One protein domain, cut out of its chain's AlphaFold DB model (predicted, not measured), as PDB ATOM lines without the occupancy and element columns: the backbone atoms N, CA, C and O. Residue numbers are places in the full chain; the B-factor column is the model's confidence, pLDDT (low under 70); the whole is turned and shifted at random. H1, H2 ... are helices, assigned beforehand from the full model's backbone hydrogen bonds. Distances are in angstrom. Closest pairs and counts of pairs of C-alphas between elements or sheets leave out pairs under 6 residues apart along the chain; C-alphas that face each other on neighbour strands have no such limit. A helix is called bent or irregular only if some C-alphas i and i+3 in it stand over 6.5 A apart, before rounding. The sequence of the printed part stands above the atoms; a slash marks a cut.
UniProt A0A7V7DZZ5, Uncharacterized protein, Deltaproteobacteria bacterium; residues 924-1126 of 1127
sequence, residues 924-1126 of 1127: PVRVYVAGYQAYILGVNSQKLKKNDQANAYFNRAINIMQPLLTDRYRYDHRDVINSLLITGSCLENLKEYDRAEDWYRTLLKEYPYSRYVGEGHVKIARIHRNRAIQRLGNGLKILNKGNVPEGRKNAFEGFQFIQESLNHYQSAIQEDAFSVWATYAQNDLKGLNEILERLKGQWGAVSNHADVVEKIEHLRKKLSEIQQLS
ATOM      1  N   PRO A 924     135.214 117.483 130.603       89.75
ATOM      2  CA  PRO A 924     134.971 118.112 131.909       89.75
ATOM      3  C   PRO A 924     134.307 119.491 131.806       89.75
ATOM      4  O   PRO A 924     133.329 119.759 132.496       89.75
ATOM      5  N   VAL A 925     134.780 120.330 130.876       89.56
ATOM      6  CA  VAL A 925     134.250 121.682 130.646       89.56
ATOM      7  C   VAL A 925     132.798 121.629 130.176       89.56
ATOM      8  O   VAL A 925     131.949 122.331 130.716       89.56
ATOM      9  N   ARG A 926     132.485 120.784 129.184       89.12
ATOM     10  CA  ARG A 926     131.118 120.672 128.646       89.12
ATOM     11  C   ARG A 926     130.137 120.128 129.678       89.12
ATOM     12  O   ARG A 926     129.017 120.621 129.749       89.12
ATOM     13  N   VAL A 927     130.562 119.147 130.478       92.81
ATOM     14  CA  VAL A 927     129.758 118.597 131.577       92.81
ATOM     15  C   VAL A 927     129.459 119.679 132.614       92.81
ATOM     16  O   VAL A 927     128.296 119.876 132.968       92.81
ATOM     17  N   TYR A 928     130.477 120.427 133.043       94.06
ATOM     18  CA  TYR A 928     130.297 121.523 133.990       94.06
ATOM     19  C   TYR A 928     129.382 122.622 133.437       94.06
ATOM     20  O   TYR A 928     128.417 122.992 134.100       94.06
ATOM     21  N   VAL A 929     129.620 123.098 132.209       92.25
ATOM     22  CA  VAL A 929     128.796 124.135 131.567       92.25
ATOM     23  C   VAL A 929     127.335 123.696 131.458       92.25
ATOM     24  O   VAL A 929     126.445 124.435 131.876       92.25
ATOM     25  N   ALA A 930     127.075 122.489 130.949       91.56
ATOM     26  CA  ALA A 930     125.715 121.982 130.787       91.56
ATOM     27  C   ALA A 930     124.999 121.809 132.137       91.56
ATOM     28  O   ALA A 930     123.825 122.163 132.266       91.56
ATOM     29  N   GLY A 931     125.699 121.300 133.155       95.56
ATOM     30  CA  GLY A 931     125.138 121.175 134.496       95.56
ATOM     31  C   GLY A 931     124.906 122.536 135.166       95.56
ATOM     32  O   GLY A 931     123.869 122.732 135.791       95.56
ATOM     33  N   TYR A 932     125.810 123.505 134.990       96.31
ATOM     34  CA  TYR A 932     125.656 124.862 135.526       96.31
ATOM     35  C   TYR A 932     124.467 125.592 134.892       96.31
ATOM     36  O   TYR A 932     123.669 126.204 135.597       96.31
ATOM     37  N   GLN A 933     124.294 125.489 133.572       93.25
ATOM     38  CA  GLN A 933     123.130 126.058 132.889       93.25
ATOM     39  C   GLN A 933     121.819 125.448 133.407       93.25
ATOM     40  O   GLN A 933     120.859 126.178 133.650       93.25
ATOM     41  N   ALA A 934     121.780 124.129 133.636       94.75
ATOM     42  CA  ALA A 934     120.630 123.474 134.260       94.75
ATOM     43  C   ALA A 934     120.389 123.979 135.697       94.75
ATOM     44  O   ALA A 934     119.249 124.266 136.049       94.75
ATOM     45  N   TYR A 935     121.443 124.178 136.493       97.00
ATOM     46  CA  TYR A 935     121.338 124.781 137.824       97.00
ATOM     47  C   TYR A 935     120.732 126.195 137.776       97.00
ATOM     48  O   TYR A 935     119.779 126.476 138.504       97.00
ATOM     49  N   ILE A 936     121.210 127.069 136.882       95.31
ATOM     50  CA  ILE A 936     120.672 128.431 136.721       95.31
ATOM     51  C   ILE A 936     119.201 128.412 136.290       95.31
ATOM     52  O   ILE A 936     118.402 129.190 136.814       95.31
ATOM     53  N   LEU A 937     118.814 127.506 135.387       91.69
ATOM     54  CA  LEU A 937     117.407 127.309 135.027       91.69
ATOM     55  C   LEU A 937     116.563 126.889 136.238       91.69
ATOM     56  O   LEU A 937     115.471 127.424 136.421       91.69
ATOM     57  N   GLY A 938     117.086 126.011 137.098       94.75
ATOM     58  CA  GLY A 938     116.445 125.633 138.361       94.75
ATOM     59  C   GLY A 938     116.223 126.830 139.288       94.75
ATOM     60  O   GLY A 938     115.094 127.081 139.711       94.75
ATOM     61  N   VAL A 939     117.267 127.633 139.515       94.81
ATOM     62  CA  VAL A 939     117.195 128.864 140.326       94.81
ATOM     63  C   VAL A 939     116.166 129.849 139.759       94.81
ATOM     64  O   VAL A 939     115.373 130.427 140.505       94.81
ATOM     65  N   ASN A 940     116.135 130.034 138.438       91.12
ATOM     66  CA  ASN A 940     115.177 130.927 137.784       91.12
ATOM     67  C   ASN A 940     113.733 130.416 137.911       91.12
ATOM     68  O   ASN A 940     112.837 131.192 138.245       91.12
ATOM     69  N   SER A 941     113.493 129.114 137.718       90.94
ATOM     70  CA  SER A 941     112.175 128.499 137.936       90.94
ATOM     71  C   SER A 941     111.702 128.641 139.383       90.94
ATOM     72  O   SER A 941     110.525 128.923 139.617       90.94
ATOM     73  N   GLN A 942     112.610 128.519 140.353       91.50
ATOM     74  CA  GLN A 942     112.293 128.692 141.768       91.50
ATOM     75  C   GLN A 942     111.904 130.140 142.100       91.50
ATOM     76  O   GLN A 942     110.917 130.358 142.803       91.50
ATOM     77  N   LYS A 943     112.598 131.140 141.533       91.75
ATOM     78  CA  LYS A 943     112.207 132.562 141.646       91.75
ATOM     79  C   LYS A 943     110.805 132.826 141.087       91.75
ATOM     80  O   LYS A 943     110.063 133.629 141.644       91.75
ATOM     81  N   LEU A 944     110.420 132.106 140.032       90.25
ATOM     82  CA  LEU A 944     109.076 132.140 139.442       90.25
ATOM     83  C   LEU A 944     108.048 131.276 140.196       90.25
ATOM     84  O   LEU A 944     106.935 131.097 139.706       90.25
ATOM     85  N   LYS A 945     108.403 130.729 141.367       91.31
ATOM     86  CA  LYS A 945     107.566 129.845 142.198       91.31
ATOM     87  C   LYS A 945     107.116 128.552 141.493       91.31
ATOM     88  O   LYS A 945     106.122 127.947 141.884       91.31
ATOM     89  N   LYS A 946     107.852 128.093 140.473       91.38
ATOM     90  CA  LYS A 946     107.601 126.836 139.744       91.38
ATOM     91  C   LYS A 946     108.452 125.703 140.320       91.38
ATOM     92  O   LYS A 946     109.447 125.299 139.719       91.38
ATOM     93  N   ASN A 947     108.078 125.218 141.502       90.88
ATOM     94  CA  ASN A 947     108.916 124.310 142.294       90.88
ATOM     95  C   ASN A 947     109.192 122.962 141.606       90.88
ATOM     96  O   ASN A 947     110.340 122.534 141.580       90.88
ATOM     97  N   ASP A 948     108.196 122.329 140.980       92.50
ATOM     98  CA  ASP A 948     108.402 121.035 140.306       92.50
ATOM     99  C   ASP A 948     109.380 121.156 139.134       92.50
ATOM    100  O   ASP A 948     110.277 120.331 138.951       92.50
ATOM    101  N   GLN A 949     109.256 122.248 138.376       91.06
ATOM    102  CA  GLN A 949     110.165 122.556 137.280       91.06
ATOM    103  C   GLN A 949     111.582 122.847 137.797       91.06
ATOM    104  O   GLN A 949     112.557 122.369 137.216       91.06
ATOM    105  N   ALA A 950     111.705 123.596 138.898       93.69
ATOM    106  CA  ALA A 950     112.990 123.864 139.537       93.69
ATOM    107  C   ALA A 950     113.674 122.562 139.987       93.69
ATOM    108  O   ALA A 950     114.829 122.320 139.635       93.69
ATOM    109  N   ASN A 951     112.935 121.680 140.666       96.50
ATOM    110  CA  ASN A 951     113.431 120.384 141.132       96.50
ATOM    111  C   ASN A 951     113.876 119.486 139.970       96.50
ATOM    112  O   ASN A 951     114.923 118.839 140.048       96.50
ATOM    113  N   ALA A 952     113.127 119.472 138.864       96.25
ATOM    114  CA  ALA A 952     113.512 118.739 137.661       96.25
ATOM    115  C   ALA A 952     114.841 119.253 137.074       96.25
ATOM    116  O   ALA A 952     115.693 118.455 136.676       96.25
ATOM    117  N   TYR A 953     115.056 120.573 137.055       97.25
ATOM    118  CA  TYR A 953     116.312 121.161 136.589       97.25
ATOM    119  C   TYR A 953     117.497 120.873 137.520       97.25
ATOM    120  O   TYR A 953     118.574 120.545 137.020       97.25
ATOM    121  N   PHE A 954     117.312 120.918 138.844       98.12
ATOM    122  CA  PHE A 954     118.365 120.548 139.798       98.12
ATOM    123  C   PHE A 954     118.764 119.073 139.663       98.12
ATOM    124  O   PHE A 954     119.950 118.771 139.534       98.12
ATOM    125  N   ASN A 955     117.794 118.158 139.574       98.19
ATOM    126  CA  ASN A 955     118.068 116.738 139.325       98.19
ATOM    127  C   ASN A 955     118.768 116.509 137.980       98.19
ATOM    128  O   ASN A 955     119.709 115.721 137.881       98.19
ATOM    129  N   ARG A 956     118.367 117.243 136.936       97.62
ATOM    130  CA  ARG A 956     119.049 117.209 135.639       97.62
ATOM    131  C   ARG A 956     120.505 117.664 135.751       97.62
ATOM    132  O   ARG A 956     121.368 117.022 135.158       97.62
ATOM    133  N   ALA A 957     120.784 118.739 136.488       97.94
ATOM    134  CA  ALA A 957     122.146 119.222 136.706       97.94
ATOM    135  C   ALA A 957     123.017 118.157 137.397       97.94
ATOM    136  O   ALA A 957     124.112 117.867 136.912       97.94
ATOM    137  N   ILE A 958     122.497 117.522 138.454       98.25
ATOM    138  CA  ILE A 958     123.170 116.429 139.176       98.25
ATOM    139  C   ILE A 958     123.473 115.264 138.223       98.25
ATOM    140  O   ILE A 958     124.622 114.845 138.107       98.25
ATOM    141  N   ASN A 959     122.477 114.797 137.465       98.06
ATOM    142  CA  ASN A 959     122.637 113.673 136.536       98.06
ATOM    143  C   ASN A 959     123.662 113.950 135.426       98.06
ATOM    144  O   ASN A 959     124.405 113.052 135.035       98.06
ATOM    145  N   ILE A 960     123.727 115.189 134.924       97.38
ATOM    146  CA  ILE A 960     124.726 115.595 133.925       97.38
ATOM    147  C   ILE A 960     126.142 115.519 134.512       97.38
ATOM    148  O   ILE A 960     127.057 115.060 133.829       97.38
ATOM    149  N   MET A 961     126.330 115.969 135.756       97.44
ATOM    150  CA  MET A 961     127.645 116.035 136.401       97.44
ATOM    151  C   MET A 961     128.105 114.699 136.997       97.44
ATOM    152  O   MET A 961     129.311 114.467 137.092       97.44
ATOM    153  N   GLN A 962     127.178 113.802 137.343       96.44
ATOM    154  CA  GLN A 962     127.466 112.543 138.035       96.44
ATOM    155  C   GLN A 962     128.594 111.712 137.393       96.44
ATOM    156  O   GLN A 962     129.496 111.308 138.126       96.44
ATOM    157  N   PRO A 963     128.648 111.494 136.060       94.44
ATOM    158  CA  PRO A 963     129.721 110.698 135.459       94.44
ATOM    159  C   PRO A 963     131.117 111.307 135.652       94.44
ATOM    160  O   PRO A 963     132.095 110.573 135.763       94.44
ATOM    161  N   LEU A 964     131.229 112.642 135.691       94.75
ATOM    162  CA  LEU A 964     132.501 113.323 135.957       94.75
ATOM    163  C   LEU A 964     132.912 113.177 137.427       94.75
ATOM    164  O   LEU A 964     134.094 113.013 137.709       94.75
ATOM    165  N   LEU A 965     131.944 113.215 138.348       95.69
ATOM    166  CA  LEU A 965     132.189 113.110 139.789       95.69
ATOM    167  C   LEU A 965     132.532 111.684 140.237       95.69
ATOM    168  O   LEU A 965     133.376 111.513 141.120       95.69
ATOM    169  N   THR A 966     131.928 110.668 139.618       94.50
ATOM    170  CA  THR A 966     132.261 109.258 139.873       94.50
ATOM    171  C   THR A 966     133.706 108.952 139.470       94.50
ATOM    172  O   THR A 966     134.449 108.367 140.252       94.50
ATOM    173  N   ASP A 967     134.143 109.424 138.299       92.19
ATOM    174  CA  ASP A 967     135.494 109.188 137.766       92.19
ATOM    175  C   ASP A 967     136.499 110.305 138.115       92.19
ATOM    176  O   ASP A 967     137.537 110.436 137.462       92.19
ATOM    177  N   ARG A 968     136.209 111.140 139.123       92.94
ATOM    178  CA  ARG A 968     136.938 112.397 139.393       92.94
ATOM    179  C   ARG A 968     138.454 112.246 139.531       92.94
ATOM    180  O   ARG A 968     139.188 113.078 139.011       92.94
ATOM    181  N   TYR A 969     138.924 111.154 140.132       87.31
ATOM    182  CA  TYR A 969     140.352 110.886 140.346       87.31
ATOM    183  C   TYR A 969     141.152 110.742 139.043       87.31
ATOM    184  O   TYR A 969     142.371 110.868 139.045       87.31
ATOM    185  N   ARG A 970     140.479 110.510 137.907       87.06
ATOM    186  CA  ARG A 970     141.110 110.473 136.578       87.06
ATOM    187  C   ARG A 970     141.364 111.866 135.995       87.06
ATOM    188  O   ARG A 970     141.994 111.978 134.944       87.06
ATOM    189  N   TYR A 971     140.849 112.920 136.627       88.06
ATOM    190  CA  TYR A 971     140.860 114.275 136.092       88.06
ATOM    191  C   TYR A 971     141.500 115.256 137.069       88.06
ATOM    192  O   TYR A 971     140.870 115.741 138.004       88.06
ATOM    193  N   ASP A 972     142.717 115.687 136.756       89.06
ATOM    194  CA  ASP A 972     143.260 116.911 137.335       89.06
ATOM    195  C   ASP A 972     142.760 118.140 136.556       89.06
ATOM    196  O   ASP A 972     143.427 118.654 135.648       89.06
ATOM    197  N   HIS A 973     141.524 118.554 136.848       91.06
ATOM    198  CA  HIS A 973     140.851 119.652 136.160       91.06
ATOM    199  C   HIS A 973     139.942 120.441 137.112       91.06
ATOM    200  O   HIS A 973     139.091 119.857 137.775       91.06
ATOM    201  N   ARG A 974     140.041 121.776 137.126       91.69
ATOM    202  CA  ARG A 974     139.273 122.651 138.039       91.69
ATOM    203  C   ARG A 974     137.753 122.457 137.966       91.69
ATOM    204  O   ARG A 974     137.058 122.592 138.963       91.69
ATOM    205  N   ASP A 975     137.236 122.113 136.786       93.38
ATOM    206  CA  ASP A 975     135.794 121.905 136.594       93.38
ATOM    207  C   ASP A 975     135.262 120.640 137.291       93.38
ATOM    208  O   ASP A 975     134.060 120.537 137.489       93.38
ATOM    209  N   VAL A 976     136.132 119.732 137.750       95.44
ATOM    210  CA  VAL A 976     135.746 118.669 138.696       95.44
ATOM    211  C   VAL A 976     135.266 119.286 140.009       95.44
ATOM    212  O   VAL A 976     134.186 118.955 140.490       95.44
ATOM    213  N   ILE A 977     136.030 120.239 140.550       95.81
ATOM    214  CA  ILE A 977     135.679 120.960 141.776       95.81
ATOM    215  C   ILE A 977     134.448 121.832 141.561       95.81
ATOM    216  O   ILE A 977     133.524 121.793 142.370       95.81
ATOM    217  N   ASN A 978     134.387 122.563 140.446       96.25
ATOM    218  CA  ASN A 978     133.198 123.357 140.146       96.25
ATOM    219  C   ASN A 978     131.946 122.463 140.043       96.25
ATOM    220  O   ASN A 978     130.877 122.853 140.507       96.25
ATOM    221  N   SER A 979     132.063 121.246 139.503       97.25
ATOM    222  CA  SER A 979     130.965 120.278 139.497       97.25
ATOM    223  C   SER A 979     130.596 119.757 140.890       97.25
ATOM    224  O   SER A 979     129.408 119.598 141.155       97.25
ATOM    225  N   LEU A 980     131.557 119.538 141.797       97.06
ATOM    226  CA  LEU A 980     131.263 119.189 143.198       97.06
ATOM    227  C   LEU A 980     130.424 120.287 143.868       97.06
ATOM    228  O   LEU A 980     129.376 120.008 144.450       97.06
ATOM    229  N   LEU A 981     130.853 121.543 143.720       97.50
ATOM    230  CA  LEU A 981     130.207 122.707 144.331       97.50
ATOM    231  C   LEU A 981     128.786 122.943 143.801       97.50
ATOM    232  O   LEU A 981     127.864 123.235 144.569       97.50
ATOM    233  N   ILE A 982     128.588 122.797 142.488       97.88
ATOM    234  CA  ILE A 982     127.267 122.965 141.873       97.88
ATOM    235  C   ILE A 982     126.340 121.799 142.215       97.88
ATOM    236  O   ILE A 982     125.177 122.048 142.522       97.88
ATOM    237  N   THR A 983     126.828 120.558 142.244       98.12
ATOM    238  CA  THR A 983     126.035 119.409 142.716       98.12
ATOM    239  C   THR A 983     125.577 119.607 144.161       98.12
ATOM    240  O   THR A 983     124.390 119.434 144.443       98.12
ATOM    241  N   GLY A 984     126.470 120.053 145.054       97.69
ATOM    242  CA  GLY A 984     126.107 120.432 146.422       97.69
ATOM    243  C   GLY A 984     125.035 121.525 146.453       97.69
ATOM    244  O   GLY A 984     124.018 121.383 147.127       97.69
ATOM    245  N   SER A 985     125.186 122.568 145.632       97.62
ATOM    246  CA  SER A 985     124.214 123.668 145.552       97.62
ATOM    247  C   SER A 985     122.846 123.220 145.014       97.62
ATOM    248  O   SER A 985     121.816 123.708 145.476       97.62
ATOM    249  N   CYS A 986     122.791 122.284 144.063       98.19
ATOM    250  CA  CYS A 986     121.536 121.678 143.608       98.19
ATOM    251  C   CYS A 986     120.826 120.941 144.752       98.19
ATOM    252  O   CYS A 986     119.625 121.126 144.941       98.19
ATOM    253  N   LEU A 987     121.569 120.154 145.534       97.94
ATOM    254  CA  LEU A 987     121.038 119.410 146.680       97.94
ATOM    255  C   LEU A 987     120.546 120.345 147.795       97.94
ATOM    256  O   LEU A 987     119.483 120.099 148.359       97.94
ATOM    257  N   GLU A 988     121.237 121.463 148.050       96.25
ATOM    258  CA  GLU A 988     120.749 122.508 148.963       96.25
ATOM    259  C   GLU A 988     119.375 123.042 148.528       96.25
ATOM    260  O   GLU A 988     118.469 123.172 149.352       96.25
ATOM    261  N   ASN A 989     119.185 123.314 147.231       95.81
ATOM    262  CA  ASN A 989     117.900 123.802 146.716       95.81
ATOM    263  C   ASN A 989     116.800 122.726 146.745       95.81
ATOM    264  O   ASN A 989     115.629 123.059 146.937       95.81
ATOM    265  N   LEU A 990     117.172 121.447 146.627       96.25
ATOM    266  CA  LEU A 990     116.287 120.295 146.844       96.25
ATOM    267  C   LEU A 990     116.016 120.011 148.334       96.25
ATOM    268  O   LEU A 990     115.191 119.157 148.649       96.25
ATOM    269  N   LYS A 991     116.652 120.758 149.250       94.69
ATOM    270  CA  LYS A 991     116.599 120.585 150.715       94.69
ATOM    271  C   LYS A 991     117.222 119.275 151.216       94.69
ATOM    272  O   LYS A 991     116.955 118.854 152.339       94.69
ATOM    273  N   GLU A 992     118.088 118.653 150.421       96.50
ATOM    274  CA  GLU A 992     118.845 117.446 150.767       96.50
ATOM    275  C   GLU A 992     120.199 117.822 151.391       96.50
ATOM    276  O   GLU A 992     121.269 117.572 150.832       96.50
ATOM    277  N   TYR A 993     120.149 118.487 152.548       95.44
ATOM    278  CA  TYR A 993     121.321 119.129 153.152       95.44
ATOM    279  C   TYR A 993     122.441 118.158 153.550       95.44
ATOM    280  O   TYR A 993     123.606 118.527 153.433       95.44
ATOM    281  N   ASP A 994     122.116 116.934 153.977       95.56
ATOM    282  CA  ASP A 994     123.126 115.934 154.366       95.56
ATOM    283  C   ASP A 994     123.983 115.534 153.156       95.56
ATOM    284  O   ASP A 994     125.206 115.629 153.183       95.56
ATOM    285  N   ARG A 995     123.332 115.232 152.025       97.38
ATOM    286  CA  ARG A 995     124.025 114.903 150.772       97.38
ATOM    287  C   ARG A 995     124.805 116.089 150.207       97.38
ATOM    288  O   ARG A 995     125.836 115.897 149.567       97.38
ATOM    289  N   ALA A 996     124.306 117.316 150.383       97.81
ATOM    290  CA  ALA A 996     125.036 118.517 149.980       97.81
ATOM    291  C   ALA A 996     126.329 118.674 150.797       97.81
ATOM    292  O   ALA A 996     127.398 118.919 150.237       97.81
ATOM    293  N   GLU A 997     126.227 118.492 152.113       97.56
ATOM    294  CA  GLU A 997     127.350 118.537 153.042       97.56
ATOM    295  C   GLU A 997     128.408 117.475 152.717       97.56
ATOM    296  O   GLU A 997     129.592 117.810 152.693       97.56
ATOM    297  N   ASP A 998     128.009 116.246 152.369       97.38
ATOM    298  CA  ASP A 998     128.932 115.176 151.961       97.38
ATOM    299  C   ASP A 998     129.834 115.593 150.790       97.38
ATOM    300  O   ASP A 998     131.044 115.346 150.801       97.38
ATOM    301  N   TRP A 999     129.282 116.281 149.786       96.56
ATOM    302  CA  TRP A 999     130.064 116.767 148.646       96.56
ATOM    303  C   TRP A 999     131.025 117.896 149.023       96.56
ATOM    304  O   TRP A 999     132.166 117.911 148.555       96.56
ATOM    305  N   TYR A1000     130.607 118.814 149.895       97.81
ATOM    306  CA  TYR A1000     131.498 119.860 150.399       97.81
ATOM    307  C   TYR A1000     132.612 119.280 151.277       97.81
ATOM    308  O   TYR A1000     133.769 119.670 151.138       97.81
ATOM    309  N   ARG A1001     132.311 118.284 152.117       97.44
ATOM    310  CA  ARG A1001     133.318 117.559 152.906       97.44
ATOM    311  C   ARG A1001     134.267 116.755 152.025       97.44
ATOM    312  O   ARG A1001     135.460 116.718 152.309       97.44
ATOM    313  N   THR A1002     133.769 116.173 150.934       96.25
ATOM    314  CA  THR A1002     134.597 115.501 149.921       96.25
ATOM    315  C   THR A1002     135.627 116.466 149.337       96.25
ATOM    316  O   THR A1002     136.805 116.126 149.263       96.25
ATOM    317  N   LEU A1003     135.217 117.694 148.996       95.75
ATOM    318  CA  LEU A1003     136.133 118.736 148.529       95.75
ATOM    319  C   LEU A1003     137.231 119.046 149.559       95.75
ATOM    320  O   LEU A1003     138.405 119.042 149.201       95.75
ATOM    321  N   LEU A1004     136.857 119.278 150.820       95.56
ATOM    322  CA  LEU A1004     137.810 119.611 151.887       95.56
ATOM    323  C   LEU A1004     138.779 118.458 152.190       95.56
ATOM    324  O   LEU A1004     139.954 118.692 152.448       95.56
ATOM    325  N   LYS A1005     138.297 117.211 152.136       93.75
ATOM    326  CA  LYS A1005     139.090 116.012 152.433       93.75
ATOM    327  C   LYS A1005     140.046 115.641 151.300       93.75
ATOM    328  O   LYS A1005     141.192 115.289 151.555       93.75
ATOM    329  N   GLU A1006     139.564 115.651 150.060       91.62
ATOM    330  CA  GLU A1006     140.335 115.171 148.907       91.62
ATOM    331  C   GLU A1006     141.202 116.267 148.273       91.62
ATOM    332  O   GLU A1006     142.219 115.953 147.656       91.62
ATOM    333  N   TYR A1007     140.836 117.546 148.431       93.06
ATOM    334  CA  TYR A1007     141.533 118.681 147.816       93.06
ATOM    335  C   TYR A1007     141.836 119.812 148.826       93.06
ATOM    336  O   TYR A1007     141.487 120.966 148.565       93.06
ATOM    337  N   PRO A1008     142.511 119.536 149.960       91.75
ATOM    338  CA  PRO A1008     142.725 120.514 151.041       91.75
ATOM    339  C   PRO A1008     143.605 121.715 150.639       91.75
ATOM    340  O   PRO A1008     143.515 122.801 151.211       91.75
ATOM    341  N   TYR A1009     144.437 121.548 149.612       91.12
ATOM    342  CA  TYR A1009     145.283 122.603 149.045       91.12
ATOM    343  C   TYR A1009     144.518 123.553 148.107       91.12
ATOM    344  O   TYR A1009     145.006 124.624 147.760       91.12
ATOM    345  N   SER A1010     143.326 123.158 147.658       92.88
ATOM    346  CA  SER A1010     142.584 123.832 146.598       92.88
ATOM    347  C   SER A1010     142.198 125.272 146.943       92.88
ATOM    348  O   SER A1010     141.777 125.585 148.051       92.88
ATOM    349  N   ARG A1011     142.161 126.152 145.942       91.06
ATOM    350  CA  ARG A1011     141.605 127.511 146.099       91.06
ATOM    351  C   ARG A1011     140.104 127.618 146.384       91.06
ATOM    352  O   ARG A1011     139.573 128.723 146.421       91.06
ATOM    353  N   TYR A1012     139.419 126.489 146.518       94.06
ATOM    354  CA  TYR A1012     137.985 126.411 146.789       94.06
ATOM    355  C   TYR A1012     137.675 125.960 148.227       94.06
ATOM    356  O   TYR A1012     136.508 125.782 148.569       94.06
ATOM    357  N   VAL A1013     138.688 125.777 149.084       94.62
ATOM    358  CA  VAL A1013     138.499 125.318 150.476       94.62
ATOM    359  C   VAL A1013     137.651 126.322 151.271       94.62
ATOM    360  O   VAL A1013     136.700 125.924 151.945       94.62
ATOM    361  N   GLY A1014     137.907 127.631 151.112       95.19
ATOM    362  CA  GLY A1014     137.099 128.683 151.737       95.19
ATOM    363  C   GLY A1014     135.621 128.615 151.335       95.19
ATOM    364  O   GLY A1014     134.739 128.758 152.182       95.19
ATOM    365  N   GLU A1015     135.331 128.314 150.064       96.81
ATOM    366  CA  GLU A1015     133.961 128.105 149.580       96.81
ATOM    367  C   GLU A1015     133.295 126.906 150.256       96.81
ATOM    368  O   GLU A1015     132.183 127.031 150.770       96.81
ATOM    369  N   GLY A1016     133.985 125.761 150.300       97.31
ATOM    370  CA  GLY A1016     133.482 124.544 150.937       97.31
ATOM    371  C   GLY A1016     133.113 124.766 152.405       97.31
ATOM    372  O   GLY A1016     132.015 124.403 152.831       97.31
ATOM    373  N   HIS A1017     133.978 125.437 153.166       97.88
ATOM    374  CA  HIS A1017     133.701 125.771 154.562       97.88
ATOM    375  C   HIS A1017     132.510 126.712 154.734       97.88
ATOM    376  O   HIS A1017     131.627 126.425 155.542       97.88
ATOM    377  N   VAL A1018     132.434 127.802 153.963       97.75
ATOM    378  CA  VAL A1018     131.300 128.739 154.044       97.75
ATOM    379  C   VAL A1018     129.983 128.042 153.702       97.75
ATOM    380  O   VAL A1018     128.962 128.288 154.347       97.75
ATOM    381  N   LYS A1019     129.988 127.142 152.716       97.44
ATOM    382  CA  LYS A1019     128.811 126.357 152.334       97.44
ATOM    383  C   LYS A1019     128.327 125.447 153.465       97.44
ATOM    384  O   LYS A1019     127.152 125.512 153.828       97.44
ATOM    385  N   ILE A1020     129.224 124.680 154.087       97.94
ATOM    386  CA  ILE A1020     128.886 123.837 155.246       97.94
ATOM    387  C   ILE A1020     128.415 124.702 156.428       97.94
ATOM    388  O   ILE A1020     127.400 124.401 157.060       97.94
ATOM    389  N   ALA A1021     129.086 125.828 156.690       97.19
ATOM    390  CA  ALA A1021     128.714 126.745 157.764       97.19
ATOM    391  C   ALA A1021     127.289 127.291 157.596       97.19
ATOM    392  O   ALA A1021     126.542 127.388 158.574       97.19
ATOM    393  N   ARG A1022     126.884 127.617 156.363       96.56
ATOM    394  CA  ARG A1022     125.524 128.079 156.042       96.56
ATOM    395  C   ARG A1022     124.476 126.982 156.213       96.56
ATOM    396  O   ARG A1022     123.402 127.286 156.733       96.56
ATOM    397  N   ILE A1023     124.778 125.731 155.846       96.38
ATOM    398  CA  ILE A1023     123.892 124.579 156.097       96.38
ATOM    399  C   ILE A1023     123.613 124.448 157.598       96.38
ATOM    400  O   ILE A1023     122.450 124.463 158.012       96.38
ATOM    401  N   HIS A1024     124.664 124.410 158.421       95.75
ATOM    402  CA  HIS A1024     124.521 124.289 159.874       95.75
ATOM    403  C   HIS A1024     123.826 125.494 160.497       95.75
ATOM    404  O   HIS A1024     122.924 125.324 161.312       95.75
ATOM    405  N   ARG A1025     124.126 126.717 160.041       94.19
ATOM    406  CA  ARG A1025     123.395 127.924 160.463       94.19
ATOM    407  C   ARG A1025     121.895 127.792 160.196       94.19
ATOM    408  O   ARG A1025     121.085 128.119 161.061       94.19
ATOM    409  N   ASN A1026     121.509 127.314 159.016       92.12
ATOM    410  CA  ASN A1026     120.102 127.172 158.650       92.12
ATOM    411  C   ASN A1026     119.404 126.083 159.487       92.12
ATOM    412  O   ASN A1026     118.300 126.321 159.985       92.12
ATOM    413  N   ARG A1027     120.062 124.933 159.712       93.12
ATOM    414  CA  ARG A1027     119.574 123.877 160.625       93.12
ATOM    415  C   ARG A1027     119.402 124.406 162.050       93.12
ATOM    416  O   ARG A1027     118.365 124.164 162.669       93.12
ATOM    417  N   ALA A1028     120.370 125.182 162.539       91.44
ATOM    418  CA  ALA A1028     120.314 125.815 163.850       91.44
ATOM    419  C   ALA A1028     119.096 126.733 163.984       91.44
ATOM    420  O   ALA A1028     118.321 126.585 164.923       91.44
ATOM    421  N   ILE A1029     118.879 127.641 163.026       89.12
ATOM    422  CA  ILE A1029     117.738 128.571 163.045       89.12
ATOM    423  C   ILE A1029     116.409 127.806 163.096       89.12
ATOM    424  O   ILE A1029     115.513 128.181 163.855       89.12
ATOM    425  N   GLN A1030     116.277 126.719 162.330       89.75
ATOM    426  CA  GLN A1030     115.074 125.888 162.340       89.75
ATOM    427  C   GLN A1030     114.862 125.195 163.694       89.75
ATOM    428  O   GLN A1030     113.758 125.242 164.239       89.75
ATOM    429  N   ARG A1031     115.911 124.575 164.252       90.62
ATOM    430  CA  ARG A1031     115.860 123.878 165.548       90.62
ATOM    431  C   ARG A1031     115.567 124.830 166.702       90.62
ATOM    432  O   ARG A1031     114.659 124.563 167.483       90.62
ATOM    433  N   LEU A1032     116.244 125.975 166.745       87.69
ATOM    434  CA  LEU A1032     116.023 127.025 167.743       87.69
ATOM    435  C   LEU A1032     114.605 127.603 167.624       87.69
ATOM    436  O   LEU A1032     113.905 127.742 168.622       87.69
ATOM    437  N   GLY A1033     114.121 127.868 166.407       86.50
ATOM    438  CA  GLY A1033     112.748 128.330 166.192       86.50
ATOM    439  C   GLY A1033     111.689 127.316 166.644       86.50
ATOM    440  O   GLY A1033     110.686 127.698 167.249       86.50
ATOM    441  N   ASN A1034     111.907 126.023 166.385       86.88
ATOM    442  CA  ASN A1034     111.027 124.953 166.861       86.88
ATOM    443  C   ASN A1034     111.084 124.809 168.384       86.88
ATOM    444  O   ASN A1034     110.031 124.722 169.010       86.88
ATOM    445  N   GLY A1035     112.279 124.857 168.979       85.94
ATOM    446  CA  GLY A1035     112.469 124.830 170.429       85.94
ATOM    447  C   GLY A1035     111.687 125.940 171.127       85.94
ATOM    448  O   GLY A1035     110.901 125.652 172.025       85.94
ATOM    449  N   LEU A1036     111.786 127.182 170.637       84.25
ATOM    450  CA  LEU A1036     111.033 128.321 171.174       84.25
ATOM    451  C   LEU A1036     109.510 128.108 171.069       84.25
ATOM    452  O   LEU A1036     108.771 128.374 172.014       84.25
ATOM    453  N   LYS A1037     109.021 127.585 169.936       86.06
ATOM    454  CA  LYS A1037     107.591 127.269 169.758       86.06
ATOM    455  C   LYS A1037     107.106 126.175 170.710       86.06
ATOM    456  O   LYS A1037     105.970 126.246 171.165       86.06
ATOM    457  N   ILE A1038     107.926 125.156 170.962       85.62
ATOM    458  CA  ILE A1038     107.606 124.043 171.867       85.62
ATOM    459  C   ILE A1038     107.609 124.530 173.323       85.62
ATOM    460  O   ILE A1038     106.706 124.178 174.082       85.62
ATOM    461  N   LEU A1039     108.551 125.409 173.681       78.81
ATOM    462  CA  LEU A1039     108.607 126.054 174.996       78.81
ATOM    463  C   LEU A1039     107.392 126.931 175.263       78.81
ATOM    464  O   LEU A1039     106.760 126.784 176.303       78.81
ATOM    465  N   ASN A1040     106.992 127.752 174.291       81.38
ATOM    466  CA  ASN A1040     105.773 128.561 174.386       81.38
ATOM    467  C   ASN A1040     104.492 127.719 174.539       81.38
ATOM    468  O   ASN A1040     103.460 128.244 174.943       81.38
ATOM    469  N   LYS A1041     104.540 126.420 174.211       84.00
ATOM    470  CA  LYS A1041     103.442 125.456 174.398       84.00
ATOM    471  C   LYS A1041     103.554 124.645 175.699       84.00
ATOM    472  O   LYS A1041     102.752 123.740 175.906       84.00
ATOM    473  N   GLY A1042     104.534 124.937 176.557       79.31
ATOM    474  CA  GLY A1042     104.690 124.337 177.887       79.31
ATOM    475  C   GLY A1042     105.500 123.035 177.959       79.31
ATOM    476  O   GLY A1042     105.674 122.504 179.051       79.31
ATOM    477  N   ASN A1043     106.041 122.511 176.849       82.56
ATOM    478  CA  ASN A1043     106.868 121.293 176.872       82.56
ATOM    479  C   ASN A1043     108.362 121.637 177.003       82.56
ATOM    480  O   ASN A1043     109.101 121.736 176.021       82.56
ATOM    481  N   VAL A1044     108.799 121.833 178.247       77.06
ATOM    482  CA  VAL A1044     110.158 122.284 178.580       77.06
ATOM    483  C   VAL A1044     111.262 121.296 178.173       77.06
ATOM    484  O   VAL A1044     112.221 121.741 177.537       77.06
ATOM    485  N   PRO A1045     111.170 119.979 178.458       82.06
ATOM    486  CA  PRO A1045     112.239 119.037 178.115       82.06
ATOM    487  C   PRO A1045     112.530 118.973 176.611       82.06
ATOM    488  O   PRO A1045     113.687 119.056 176.195       82.06
ATOM    489  N   GLU A1046     111.486 118.892 175.784       83.94
ATOM    490  CA  GLU A1046     111.633 118.785 174.329       83.94
ATOM    491  C   GLU A1046     112.071 120.117 173.699       83.94
ATOM    492  O   GLU A1046     112.897 120.152 172.781       83.94
ATOM    493  N   GLY A1047     111.569 121.233 174.231       82.88
ATOM    494  CA  GLY A1047     111.990 122.571 173.834       82.88
ATOM    495  C   GLY A1047     113.471 122.835 174.124       82.88
ATOM    496  O   GLY A1047     114.192 123.329 173.253       82.88
ATOM    497  N   ARG A1048     113.946 122.425 175.309       82.75
ATOM    498  CA  ARG A1048     115.358 122.492 175.713       82.75
ATOM    499  C   ARG A1048     116.229 121.602 174.831       82.75
ATOM    500  O   ARG A1048     117.237 122.075 174.317       82.75
ATOM    501  N   LYS A1049     115.824 120.356 174.569       87.19
ATOM    502  CA  LYS A1049     116.552 119.447 173.669       87.19
ATOM    503  C   LYS A1049     116.783 120.066 172.283       87.19
ATOM    504  O   LYS A1049     117.921 120.138 171.828       87.19
ATOM    505  N   ASN A1050     115.730 120.603 171.660       87.50
ATOM    506  CA  ASN A1050     115.840 121.279 170.360       87.50
ATOM    507  C   ASN A1050     116.735 122.534 170.421       87.50
ATOM    508  O   ASN A1050     117.417 122.846 169.444       87.50
ATOM    509  N   ALA A1051     116.768 123.239 171.559       84.44
ATOM    510  CA  ALA A1051     117.656 124.381 171.772       84.44
ATOM    511  C   ALA A1051     119.135 123.971 171.760       84.44
ATOM    512  O   ALA A1051     119.937 124.548 171.028       84.44
ATOM    513  N   PHE A1052     119.483 122.941 172.537       87.81
ATOM    514  CA  PHE A1052     120.854 122.443 172.654       87.81
ATOM    515  C   PHE A1052     121.365 121.828 171.346       87.81
ATOM    516  O   PHE A1052     122.500 122.107 170.959       87.81
ATOM    517  N   GLU A1053     120.526 121.083 170.618       90.12
ATOM    518  CA  GLU A1053     120.834 120.635 169.248       90.12
ATOM    519  C   GLU A1053     121.085 121.836 168.316       90.12
ATOM    520  O   GLU A1053     122.051 121.865 167.555       90.12
ATOM    521  N   GLY A1054     120.255 122.880 168.411       90.19
ATOM    522  CA  GLY A1054     120.446 124.127 167.672       90.19
ATOM    523  C   GLY A1054     121.781 124.814 167.981       90.19
ATOM    524  O   GLY A1054     122.470 125.261 167.064       90.19
ATOM    525  N   PHE A1055     122.186 124.864 169.250       90.69
ATOM    526  CA  PHE A1055     123.471 125.433 169.663       90.69
ATOM    527  C   PHE A1055     124.674 124.627 169.172       90.69
ATOM    528  O   PHE A1055     125.692 125.231 168.833       90.69
ATOM    529  N   GLN A1056     124.571 123.297 169.085       93.31
ATOM    530  CA  GLN A1056     125.611 122.470 168.462       93.31
ATOM    531  C   GLN A1056     125.799 122.840 166.988       93.31
ATOM    532  O   GLN A1056     126.925 123.078 166.559       93.31
ATOM    533  N   PHE A1057     124.712 123.024 166.236       94.44
ATOM    534  CA  PHE A1057     124.813 123.479 164.848       94.44
ATOM    535  C   PHE A1057     125.407 124.892 164.713       94.44
ATOM    536  O   PHE A1057     126.198 125.144 163.803       94.44
ATOM    537  N   ILE A1058     125.100 125.828 165.623       94.06
ATOM    538  CA  ILE A1058     125.789 127.136 165.651       94.06
ATOM    539  C   ILE A1058     127.283 126.944 165.905       94.06
ATOM    540  O   ILE A1058     128.106 127.580 165.250       94.06
ATOM    541  N   GLN A1059     127.639 126.055 166.830       94.69
ATOM    542  CA  GLN A1059     129.027 125.774 167.157       94.69
ATOM    543  C   GLN A1059     129.801 125.235 165.944       94.69
ATOM    544  O   GLN A1059     130.911 125.698 165.681       94.69
ATOM    545  N   GLU A1060     129.213 124.309 165.188       95.50
ATOM    546  CA  GLU A1060     129.785 123.786 163.941       95.50
ATOM    547  C   GLU A1060     129.877 124.862 162.852       95.50
ATOM    548  O   GLU A1060     130.899 124.976 162.173       95.50
ATOM    549  N   SER A1061     128.849 125.706 162.729       96.56
ATOM    550  CA  SER A1061     128.844 126.842 161.804       96.56
ATOM    551  C   SER A1061     130.001 127.809 162.088       96.56
ATOM    552  O   SER A1061     130.756 128.153 161.179       96.56
ATOM    553  N   LEU A1062     130.203 128.180 163.358       96.00
ATOM    554  CA  LEU A1062     131.313 129.031 163.792       96.00
ATOM    555  C   LEU A1062     132.678 128.396 163.497       96.00
ATOM    556  O   LEU A1062     133.560 129.086 162.991       96.00
ATOM    557  N   ASN A1063     132.844 127.091 163.748       96.25
ATOM    558  CA  ASN A1063     134.094 126.379 163.448       96.25
ATOM    559  C   ASN A1063     134.438 126.451 161.956       96.25
ATOM    560  O   ASN A1063     135.586 126.696 161.588       96.25
ATOM    561  N   HIS A1064     133.445 126.271 161.084       97.19
ATOM    562  CA  HIS A1064     133.666 126.338 159.646       97.19
ATOM    563  C   HIS A1064     133.898 127.767 159.139       97.19
ATOM    564  O   HIS A1064     134.769 127.955 158.294       97.19
ATOM    565  N   TYR A1065     133.221 128.792 159.671       96.75
ATOM    566  CA  TYR A1065     133.570 130.181 159.336       96.75
ATOM    567  C   TYR A1065     134.988 130.545 159.782       96.75
ATOM    568  O   TYR A1065     135.715 131.186 159.028       96.75
ATOM    569  N   GLN A1066     135.396 130.098 160.971       95.75
ATOM    570  CA  GLN A1066     136.767 130.251 161.444       95.75
ATOM    571  C   GLN A1066     137.759 129.574 160.488       95.75
ATOM    572  O   GLN A1066     138.719 130.213 160.068       95.75
ATOM    573  N   SER A1067     137.479 128.331 160.080       95.38
ATOM    574  CA  SER A1067     138.319 127.585 159.130       95.38
ATOM    575  C   SER A1067     138.420 128.311 157.782       95.38
ATOM    576  O   SER A1067     139.510 128.463 157.252       95.38
ATOM    577  N   ALA A1068     137.321 128.867 157.256       94.69
ATOM    578  CA  ALA A1068     137.351 129.653 156.017       94.69
ATOM    579  C   ALA A1068     138.252 130.901 156.113       94.69
ATOM    580  O   ALA A1068     138.939 131.236 155.152       94.69
ATOM    581  N   ILE A1069     138.252 131.584 157.265       93.06
ATOM    582  CA  ILE A1069     139.064 132.789 157.505       93.06
ATOM    583  C   ILE A1069     140.537 132.435 157.731       93.06
ATOM    584  O   ILE A1069     141.406 133.199 157.325       93.06
ATOM    585  N   GLN A1070     140.828 131.302 158.370       90.12
ATOM    586  CA  GLN A1070     142.198 130.883 158.674       90.12
ATOM    587  C   GLN A1070     142.861 130.184 157.486       90.12
ATOM    588  O   GLN A1070     143.965 130.548 157.094       90.12
ATOM    589  N   GLU A1071     142.176 129.219 156.876       88.75
ATOM    590  CA  GLU A1071     142.749 128.384 155.821       88.75
ATOM    591  C   GLU A1071     142.784 129.069 154.451       88.75
ATOM    592  O   GLU A1071     143.509 128.609 153.572       88.75
ATOM    593  N   ASP A1072     141.987 130.115 154.217       89.25
ATOM    594  CA  ASP A1072     141.914 130.819 152.929       89.25
ATOM    595  C   ASP A1072     141.634 132.323 153.116       89.25
ATOM    596  O   ASP A1072     140.745 132.912 152.499       89.25
ATOM    597  N   ALA A1073     142.421 132.954 153.994       88.06
ATOM    598  CA  ALA A1073     142.237 134.329 154.474       88.06
ATOM    599  C   ALA A1073     142.144 135.410 153.381       88.06
ATOM    600  O   ALA A1073     141.633 136.504 153.627       88.06
ATOM    601  N   PHE A1074     142.672 135.133 152.187       87.44
ATOM    602  CA  PHE A1074     142.784 136.095 151.089       87.44
ATOM    603  C   PHE A1074     141.755 135.879 149.976       87.44
ATOM    604  O   PHE A1074     141.786 136.599 148.974       87.44
ATOM    605  N   SER A1075     140.845 134.912 150.120       89.44
ATOM    606  CA  SER A1075     139.777 134.709 149.148       89.44
ATOM    607  C   SER A1075     138.548 135.564 149.435       89.44
ATOM    608  O   SER A1075     138.306 136.046 150.541       89.44
ATOM    609  N   VAL A1076     137.705 135.709 148.413       91.62
ATOM    610  CA  VAL A1076     136.395 136.365 148.541       91.62
ATOM    611  C   VAL A1076     135.501 135.631 149.557       91.62
ATOM    612  O   VAL A1076     134.643 136.247 150.189       91.62
ATOM    613  N   TRP A1077     135.721 134.329 149.763       94.19
ATOM    614  CA  TRP A1077     134.942 133.518 150.697       94.19
ATOM    615  C   TRP A1077     135.269 133.817 152.160       94.19
ATOM    616  O   TRP A1077     134.351 133.789 152.978       94.19
ATOM    617  N   ALA A1078     136.503 134.211 152.489       91.88
ATOM    618  CA  ALA A1078     136.822 134.735 153.818       91.88
ATOM    619  C   ALA A1078     136.016 136.013 154.122       91.88
ATOM    620  O   ALA A1078     135.443 136.149 155.204       91.88
ATOM    621  N   THR A1079     135.861 136.908 153.142       92.38
ATOM    622  CA  THR A1079     135.003 138.099 153.276       92.38
ATOM    623  C   THR A1079     133.530 137.722 153.466       92.38
ATOM    624  O   THR A1079     132.830 138.316 154.288       92.38
ATOM    625  N   TYR A1080     133.032 136.716 152.740       95.25
ATOM    626  CA  TYR A1080     131.666 136.222 152.940       95.25
ATOM    627  C   TYR A1080     131.465 135.603 154.323       95.25
ATOM    628  O   TYR A1080     130.442 135.884 154.945       95.25
ATOM    629  N   ALA A1081     132.441 134.849 154.833       94.94
ATOM    630  CA  ALA A1081     132.417 134.323 156.195       94.94
ATOM    631  C   ALA A1081     132.313 135.453 157.232       94.94
ATOM    632  O   ALA A1081     131.461 135.403 158.115       94.94
ATOM    633  N   GLN A1082     133.109 136.516 157.089       91.75
ATOM    634  CA  GLN A1082     133.059 137.681 157.983       91.75
ATOM    635  C   GLN A1082     131.693 138.376 157.968       91.75
ATOM    636  O   GLN A1082     131.159 138.733 159.022       91.75
ATOM    637  N   ASN A1083     131.101 138.552 156.786       92.81
ATOM    638  CA  ASN A1083     129.769 139.140 156.658       92.81
ATOM    639  C   ASN A1083     128.686 138.235 157.266       92.81
ATOM    640  O   ASN A1083     127.802 138.722 157.971       92.81
ATOM    641  N   ASP A1084     128.776 136.920 157.054       94.19
ATOM    642  CA  ASP A1084     127.856 135.947 157.644       94.19
ATOM    643  C   ASP A1084     127.957 135.904 159.180       94.19
ATOM    644  O   ASP A1084     126.930 135.775 159.850       94.19
ATOM    645  N   LEU A1085     129.161 136.062 159.745       92.88
ATOM    646  CA  LEU A1085     129.384 136.152 161.195       92.88
ATOM    647  C   LEU A1085     128.715 137.389 161.807       92.88
ATOM    648  O   LEU A1085     128.133 137.287 162.886       92.88
ATOM    649  N   LYS A1086     128.746 138.545 161.126       88.81
ATOM    650  CA  LYS A1086     128.029 139.752 161.582       88.81
ATOM    651  C   LYS A1086     126.525 139.495 161.689       88.81
ATOM    652  O   LYS A1086     125.944 139.736 162.743       88.81
ATOM    653  N   GLY A1087     125.923 138.912 160.649       87.12
ATOM    654  CA  GLY A1087     124.501 138.552 160.669       87.12
ATOM    655  C   GLY A1087     124.161 137.488 161.720       87.12
ATOM    656  O   GLY A1087     123.088 137.516 162.317       87.12
ATOM    657  N   LEU A1088     125.077 136.555 162.000       87.88
ATOM    658  CA  LEU A1088     124.878 135.547 163.044       87.88
ATOM    659  C   LEU A1088     124.842 136.158 164.452       87.88
ATOM    660  O   LEU A1088     124.052 135.712 165.283       87.88
ATOM    661  N   ASN A1089     125.650 137.189 164.709       86.06
ATOM    662  CA  ASN A1089     125.646 137.902 165.986       86.06
ATOM    663  C   ASN A1089     124.282 138.554 166.266       86.06
ATOM    664  O   ASN A1089     123.737 138.401 167.357       86.06
ATOM    665  N   GLU A1090     123.686 139.199 165.260       85.94
ATOM    666  CA  GLU A1090     122.343 139.791 165.361       85.94
ATOM    667  C   GLU A1090     121.268 138.737 165.671       85.94
ATOM    668  O   GLU A1090     120.364 138.964 166.479       85.94
ATOM    669  N   ILE A1091     121.378 137.548 165.065       84.31
ATOM    670  CA  ILE A1091     120.466 136.429 165.332       84.31
ATOM    671  C   ILE A1091     120.605 135.949 166.779       84.31
ATOM    672  O   ILE A1091     119.586 135.744 167.442       84.31
ATOM    673  N   LEU A1092     121.834 135.770 167.274       84.56
ATOM    674  CA  LEU A1092     122.084 135.336 168.651       84.56
ATOM    675  C   LEU A1092     121.581 136.362 169.673       84.56
ATOM    676  O   LEU A1092     120.993 135.961 170.673       84.56
ATOM    677  N   GLU A1093     121.723 137.661 169.400       85.56
ATOM    678  CA  GLU A1093     121.162 138.726 170.242       85.56
ATOM    679  C   GLU A1093     119.637 138.675 170.309       85.56
ATOM    680  O   GLU A1093     119.040 138.685 171.389       85.56
ATOM    681  N   ARG A1094     118.981 138.543 169.152       83.94
ATOM    682  CA  ARG A1094     117.522 138.418 169.108       83.94
ATOM    683  C   ARG A1094     117.044 137.183 169.866       83.94
ATOM    684  O   ARG A1094     116.047 137.250 170.583       83.94
ATOM    685  N   LEU A1095     117.738 136.058 169.702       78.44
ATOM    686  CA  LEU A1095     117.420 134.827 170.416       78.44
ATOM    687  C   LEU A1095     117.641 134.987 171.923       78.44
ATOM    688  O   LEU A1095     116.767 134.601 172.687       78.44
ATOM    689  N   LYS A1096     118.724 135.628 172.372       81.19
ATOM    690  CA  LYS A1096     118.930 135.934 173.796       81.19
ATOM    691  C   LYS A1096     117.726 136.675 174.388       81.19
ATOM    692  O   LYS A1096     117.213 136.266 175.426       81.19
ATOM    693  N   GLY A1097     117.226 137.700 173.690       79.62
ATOM    694  CA  GLY A1097     116.032 138.442 174.106       79.62
ATOM    695  C   GLY A1097     114.758 137.587 174.137       79.62
ATOM    696  O   GLY A1097     114.011 137.622 175.109       79.62
ATOM    697  N   GLN A1098     114.521 136.775 173.101       77.38
ATOM    698  CA  GLN A1098     113.331 135.917 173.011       77.38
ATOM    699  C   GLN A1098     113.314 134.801 174.061       77.38
ATOM    700  O   GLN A1098     112.270 134.506 174.629       77.38
ATOM    701  N   TRP A1099     114.461 134.183 174.326       72.38
ATOM    702  CA  TRP A1099     114.575 133.069 175.265       72.38
ATOM    703  C   TRP A1099     114.637 133.540 176.722       72.38
ATOM    704  O   TRP A1099     114.096 132.862 177.597       72.38
ATOM    705  N   GLY A1100     115.200 134.729 176.971       68.25
ATOM    706  CA  GLY A1100     115.145 135.394 178.276       68.25
ATOM    707  C   GLY A1100     113.736 135.851 178.676       68.25
ATOM    708  O   GLY A1100     113.434 135.907 179.859       68.25
ATOM    709  N   ALA A1101     112.853 136.124 177.707       65.69
ATOM    710  CA  ALA A1101     111.459 136.503 177.967       65.69
ATOM    711  C   ALA A1101     110.523 135.305 178.232       65.69
ATOM    712  O   ALA A1101     109.455 135.478 178.813       65.69
ATOM    713  N   VAL A1102     110.898 134.102 177.786       61.44
ATOM    714  CA  VAL A1102     110.047 132.896 177.817       61.44
ATOM    715  C   VAL A1102     110.413 131.953 178.974       61.44
ATOM    716  O   VAL A1102     109.610 131.091 179.329       61.44
ATOM    717  N   SER A1103     111.596 132.085 179.590       53.84
ATOM    718  CA  SER A1103     112.030 131.138 180.627       53.84
ATOM    719  C   SER A1103     113.087 131.660 181.614       53.84
ATOM    720  O   SER A1103     113.990 132.396 181.232       53.84
ATOM    721  N   ASN A1104     113.031 131.175 182.863       59.22
ATOM    722  CA  ASN A1104     114.030 131.372 183.932       59.22
ATOM    723  C   ASN A1104     115.220 130.374 183.830       59.22
ATOM    724  O   ASN A1104     115.763 129.922 184.839       59.22
ATOM    725  N   HIS A1105     115.602 129.953 182.618       66.81
ATOM    726  CA  HIS A1105     116.606 128.901 182.388       66.81
ATOM    727  C   HIS A1105     117.997 129.491 182.097       66.81
ATOM    728  O   HIS A1105     118.345 129.790 180.952       66.81
ATOM    729  N   ALA A1106     118.791 129.667 183.159       68.81
ATOM    730  CA  ALA A1106     120.126 130.276 183.116       68.81
ATOM    731  C   ALA A1106     121.115 129.551 182.180       68.81
ATOM    732  O   ALA A1106     121.944 130.195 181.544       68.81
ATOM    733  N   ASP A1107     120.984 128.233 182.033       77.62
ATOM    734  CA  ASP A1107     121.863 127.378 181.228       77.62
ATOM    735  C   ASP A1107     121.768 127.652 179.715       77.62
ATOM    736  O   ASP A1107     122.765 127.597 178.992       77.62
ATOM    737  N   VAL A1108     120.572 127.985 179.218       76.19
ATOM    738  CA  VAL A1108     120.353 128.336 177.805       76.19
ATOM    739  C   VAL A1108     120.978 129.697 177.490       76.19
ATOM    740  O   VAL A1108     121.645 129.853 176.466       76.19
ATOM    741  N   VAL A1109     120.796 130.673 178.384       78.06
ATOM    742  CA  VAL A1109     121.373 132.019 178.248       78.06
ATOM    743  C   VAL A1109     122.900 131.964 178.341       78.06
ATOM    744  O   VAL A1109     123.583 132.577 177.520       78.06
ATOM    745  N   GLU A1110     123.440 131.172 179.268       84.38
ATOM    746  CA  GLU A1110     124.878 130.930 179.409       84.38
ATOM    747  C   GLU A1110     125.481 130.337 178.128       84.38
ATOM    748  O   GLU A1110     126.533 130.782 177.656       84.38
ATOM    749  N   LYS A1111     124.790 129.380 177.491       86.56
ATOM    750  CA  LYS A1111     125.271 128.796 176.235       86.56
ATOM    751  C   LYS A1111     125.288 129.807 175.087       86.56
ATOM    752  O   LYS A1111     126.222 129.781 174.281       86.56
ATOM    753  N   ILE A1112     124.301 130.704 175.014       84.75
ATOM    754  CA  ILE A1112     124.276 131.790 174.022       84.75
ATOM    755  C   ILE A1112     125.461 132.738 174.235       84.75
ATOM    756  O   ILE A1112     126.152 133.063 173.270       84.75
ATOM    757  N   GLU A1113     125.742 133.136 175.478       86.25
ATOM    758  CA  GLU A1113     126.898 133.983 175.803       86.25
ATOM    759  C   GLU A1113     128.227 133.323 175.428       86.25
ATOM    760  O   GLU A1113     129.090 133.954 174.816       86.25
ATOM    761  N   HIS A1114     128.375 132.024 175.690       90.31
ATOM    762  CA  HIS A1114     129.560 131.279 175.274       90.31
ATOM    763  C   HIS A1114     129.764 131.303 173.748       90.31
ATOM    764  O   HIS A1114     130.871 131.547 173.264       90.31
ATOM    765  N   LEU A1115     128.694 131.093 172.972       90.62
ATOM    766  CA  LEU A1115     128.752 131.145 171.507       90.62
ATOM    767  C   LEU A1115     129.073 132.551 170.988       90.62
ATOM    768  O   LEU A1115     129.827 132.692 170.026       90.62
ATOM    769  N   ARG A1116     128.540 133.593 171.633       90.19
ATOM    770  CA  ARG A1116     128.847 134.990 171.307       90.19
ATOM    771  C   ARG A1116     130.297 135.350 171.599       90.19
ATOM    772  O   ARG A1116     130.926 136.009 170.773       90.19
ATOM    773  N   LYS A1117     130.840 134.883 172.725       90.56
ATOM    774  CA  LYS A1117     132.260 135.045 173.050       90.56
ATOM    775  C   LYS A1117     133.127 134.444 171.946       90.56
ATOM    776  O   LYS A1117     133.964 135.144 171.385       90.56
ATOM    777  N   LYS A1118     132.850 133.197 171.552       90.25
ATOM    778  CA  LYS A1118     133.569 132.543 170.453       90.25
ATOM    779  C   LYS A1118     133.421 133.284 169.121       90.25
ATOM    780  O   LYS A1118     134.384 133.416 168.375       90.25
ATOM    781  N   LEU A1119     132.227 133.783 168.801       91.25
ATOM    782  CA  LEU A1119     132.008 134.596 167.603       91.25
ATOM    783  C   LEU A1119     132.890 135.853 167.614       91.25
ATOM    784  O   LEU A1119     133.508 136.164 166.597       91.25
ATOM    785  N   SER A1120     132.972 136.546 168.754       87.88
ATOM    786  CA  SER A1120     133.820 137.731 168.918       87.88
ATOM    787  C   SER A1120     135.305 137.396 168.747       87.88
ATOM    788  O   SER A1120     136.002 138.105 168.021       87.88
ATOM    789  N   GLU A1121     135.766 136.275 169.310       90.31
ATOM    790  CA  GLU A1121     137.128 135.761 169.100       90.31
ATOM    791  C   GLU A1121     137.412 135.526 167.606       90.31
ATOM    792  O   GLU A1121     138.446 135.950 167.093       90.31
ATOM    793  N   ILE A1122     136.470 134.927 166.867       89.31
ATOM    794  CA  ILE A1122     136.631 134.688 165.423       89.31
ATOM    795  C   ILE A1122     136.665 136.004 164.636       89.31
ATOM    796  O   ILE A1122     137.445 136.140 163.695       89.31
ATOM    797  N   GLN A1123     135.848 136.993 165.004       84.44
ATOM    798  CA  GLN A1123     135.878 138.311 164.363       84.44
ATOM    799  C   GLN A1123     137.220 139.021 164.579       84.44
ATOM    800  O   GLN A1123     137.690 139.713 163.677       84.44
ATOM    801  N   GLN A1124     137.874 138.809 165.721       82.06
ATOM    802  CA  GLN A1124     139.195 139.374 166.001       82.06
ATOM    803  C   GLN A1124     140.315 138.734 165.168       82.06
ATOM    804  O   GLN A1124     141.272 139.429 164.848       82.06
ATOM    805  N   LEU A1125     140.176 137.477 164.718       74.25
ATOM    806  CA  LEU A1125     141.145 136.827 163.812       74.25
ATOM    807  C   LEU A1125     141.282 137.529 162.445       74.25
ATOM    808  O   LEU A1125     142.201 137.228 161.686       74.25
ATOM    809  N   SER A1126     140.336 138.405 162.091       55.50
ATOM    810  CA  SER A1126     140.287 139.070 160.785       55.50
ATOM    811  C   SER A1126     141.072 140.384 160.691       55.50
ATOM    812  O   SER A1126     141.335 140.840 159.571       55.50
TER     813      SER A1126
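AT A GLANCE: This is residues 924 to 1126 of the 1127 residues of an uncharacterized protein of Deltaproteobacteria bacterium (UniProt A0A7V7DZZ5). Two helical groups follow one another along the longest axis, a triangle of three helices, H1 to H3, and a bundle of four, H5 to H8, with the shorter H4 bridging them. The eight helices form an up-and-down bundle, each running against the one before, and H5, H6 and H7 are long. The printed part has 203 residues, with eight named helices, H1 to H8 in order, and no named strand: all helix. It is compact, with a radius of gyration of the C-alphas of 19.0 A and spans of 59, 40 and 25 A.

HOW THE PARTS SIT: H1, residues 924 to 943, touches H2, residues 947 to 966, at a shallow tilt of 17 degrees; their closest C-alphas, of Gly 938 and Ala 950, are 4.1 A apart. H3, residues 974 to 989, touches H1, closest at C-alphas 928 and 979, 5.7 A. H4, residues 993 to 1006, touches H3, closest at C-alphas 984 and 996, 4.2 A. H5, residues 1013 to 1039, touches H4 with residues 1013 to 1023 alone, closest at C-alphas 1016 and 1000, 5.1 A. H6, residues 1044 to 1071, touches H5, closest at C-alphas 1061 and 1021, 4.0 A. H7, residues 1076 to 1102, touches H5, closest at C-alphas 1077 and 1014, 5.4 A. H8, residues 1106 to 1124, touches H6, closest at C-alphas 1122 and 1066, 6.0 A. Each helix forms a hairpin with the next; H1 and H8 are apart. Every O i to N i+4 pair is within hydrogen-bond range except in H2, with 14 of 16.

IN THESE COORDINATES: H1 begins at C-alpha 924, (134.971, 118.112, 131.909). H5 is 38.7 A long, H6 40.2 A and H7 39.5 A. H2 is irregular, with C-alphas 960 and 963 7.2 A apart. H8 ends at C-alpha 1124, (139.195, 139.374, 166.001).

THE WHOLE: The C-alphas farthest apart, of Arg 926 and Asn 1104, are 58.8 A apart. The printed part has no cut and no long link. Confidence is under 70 at residues 1100 to 1106 and 1126.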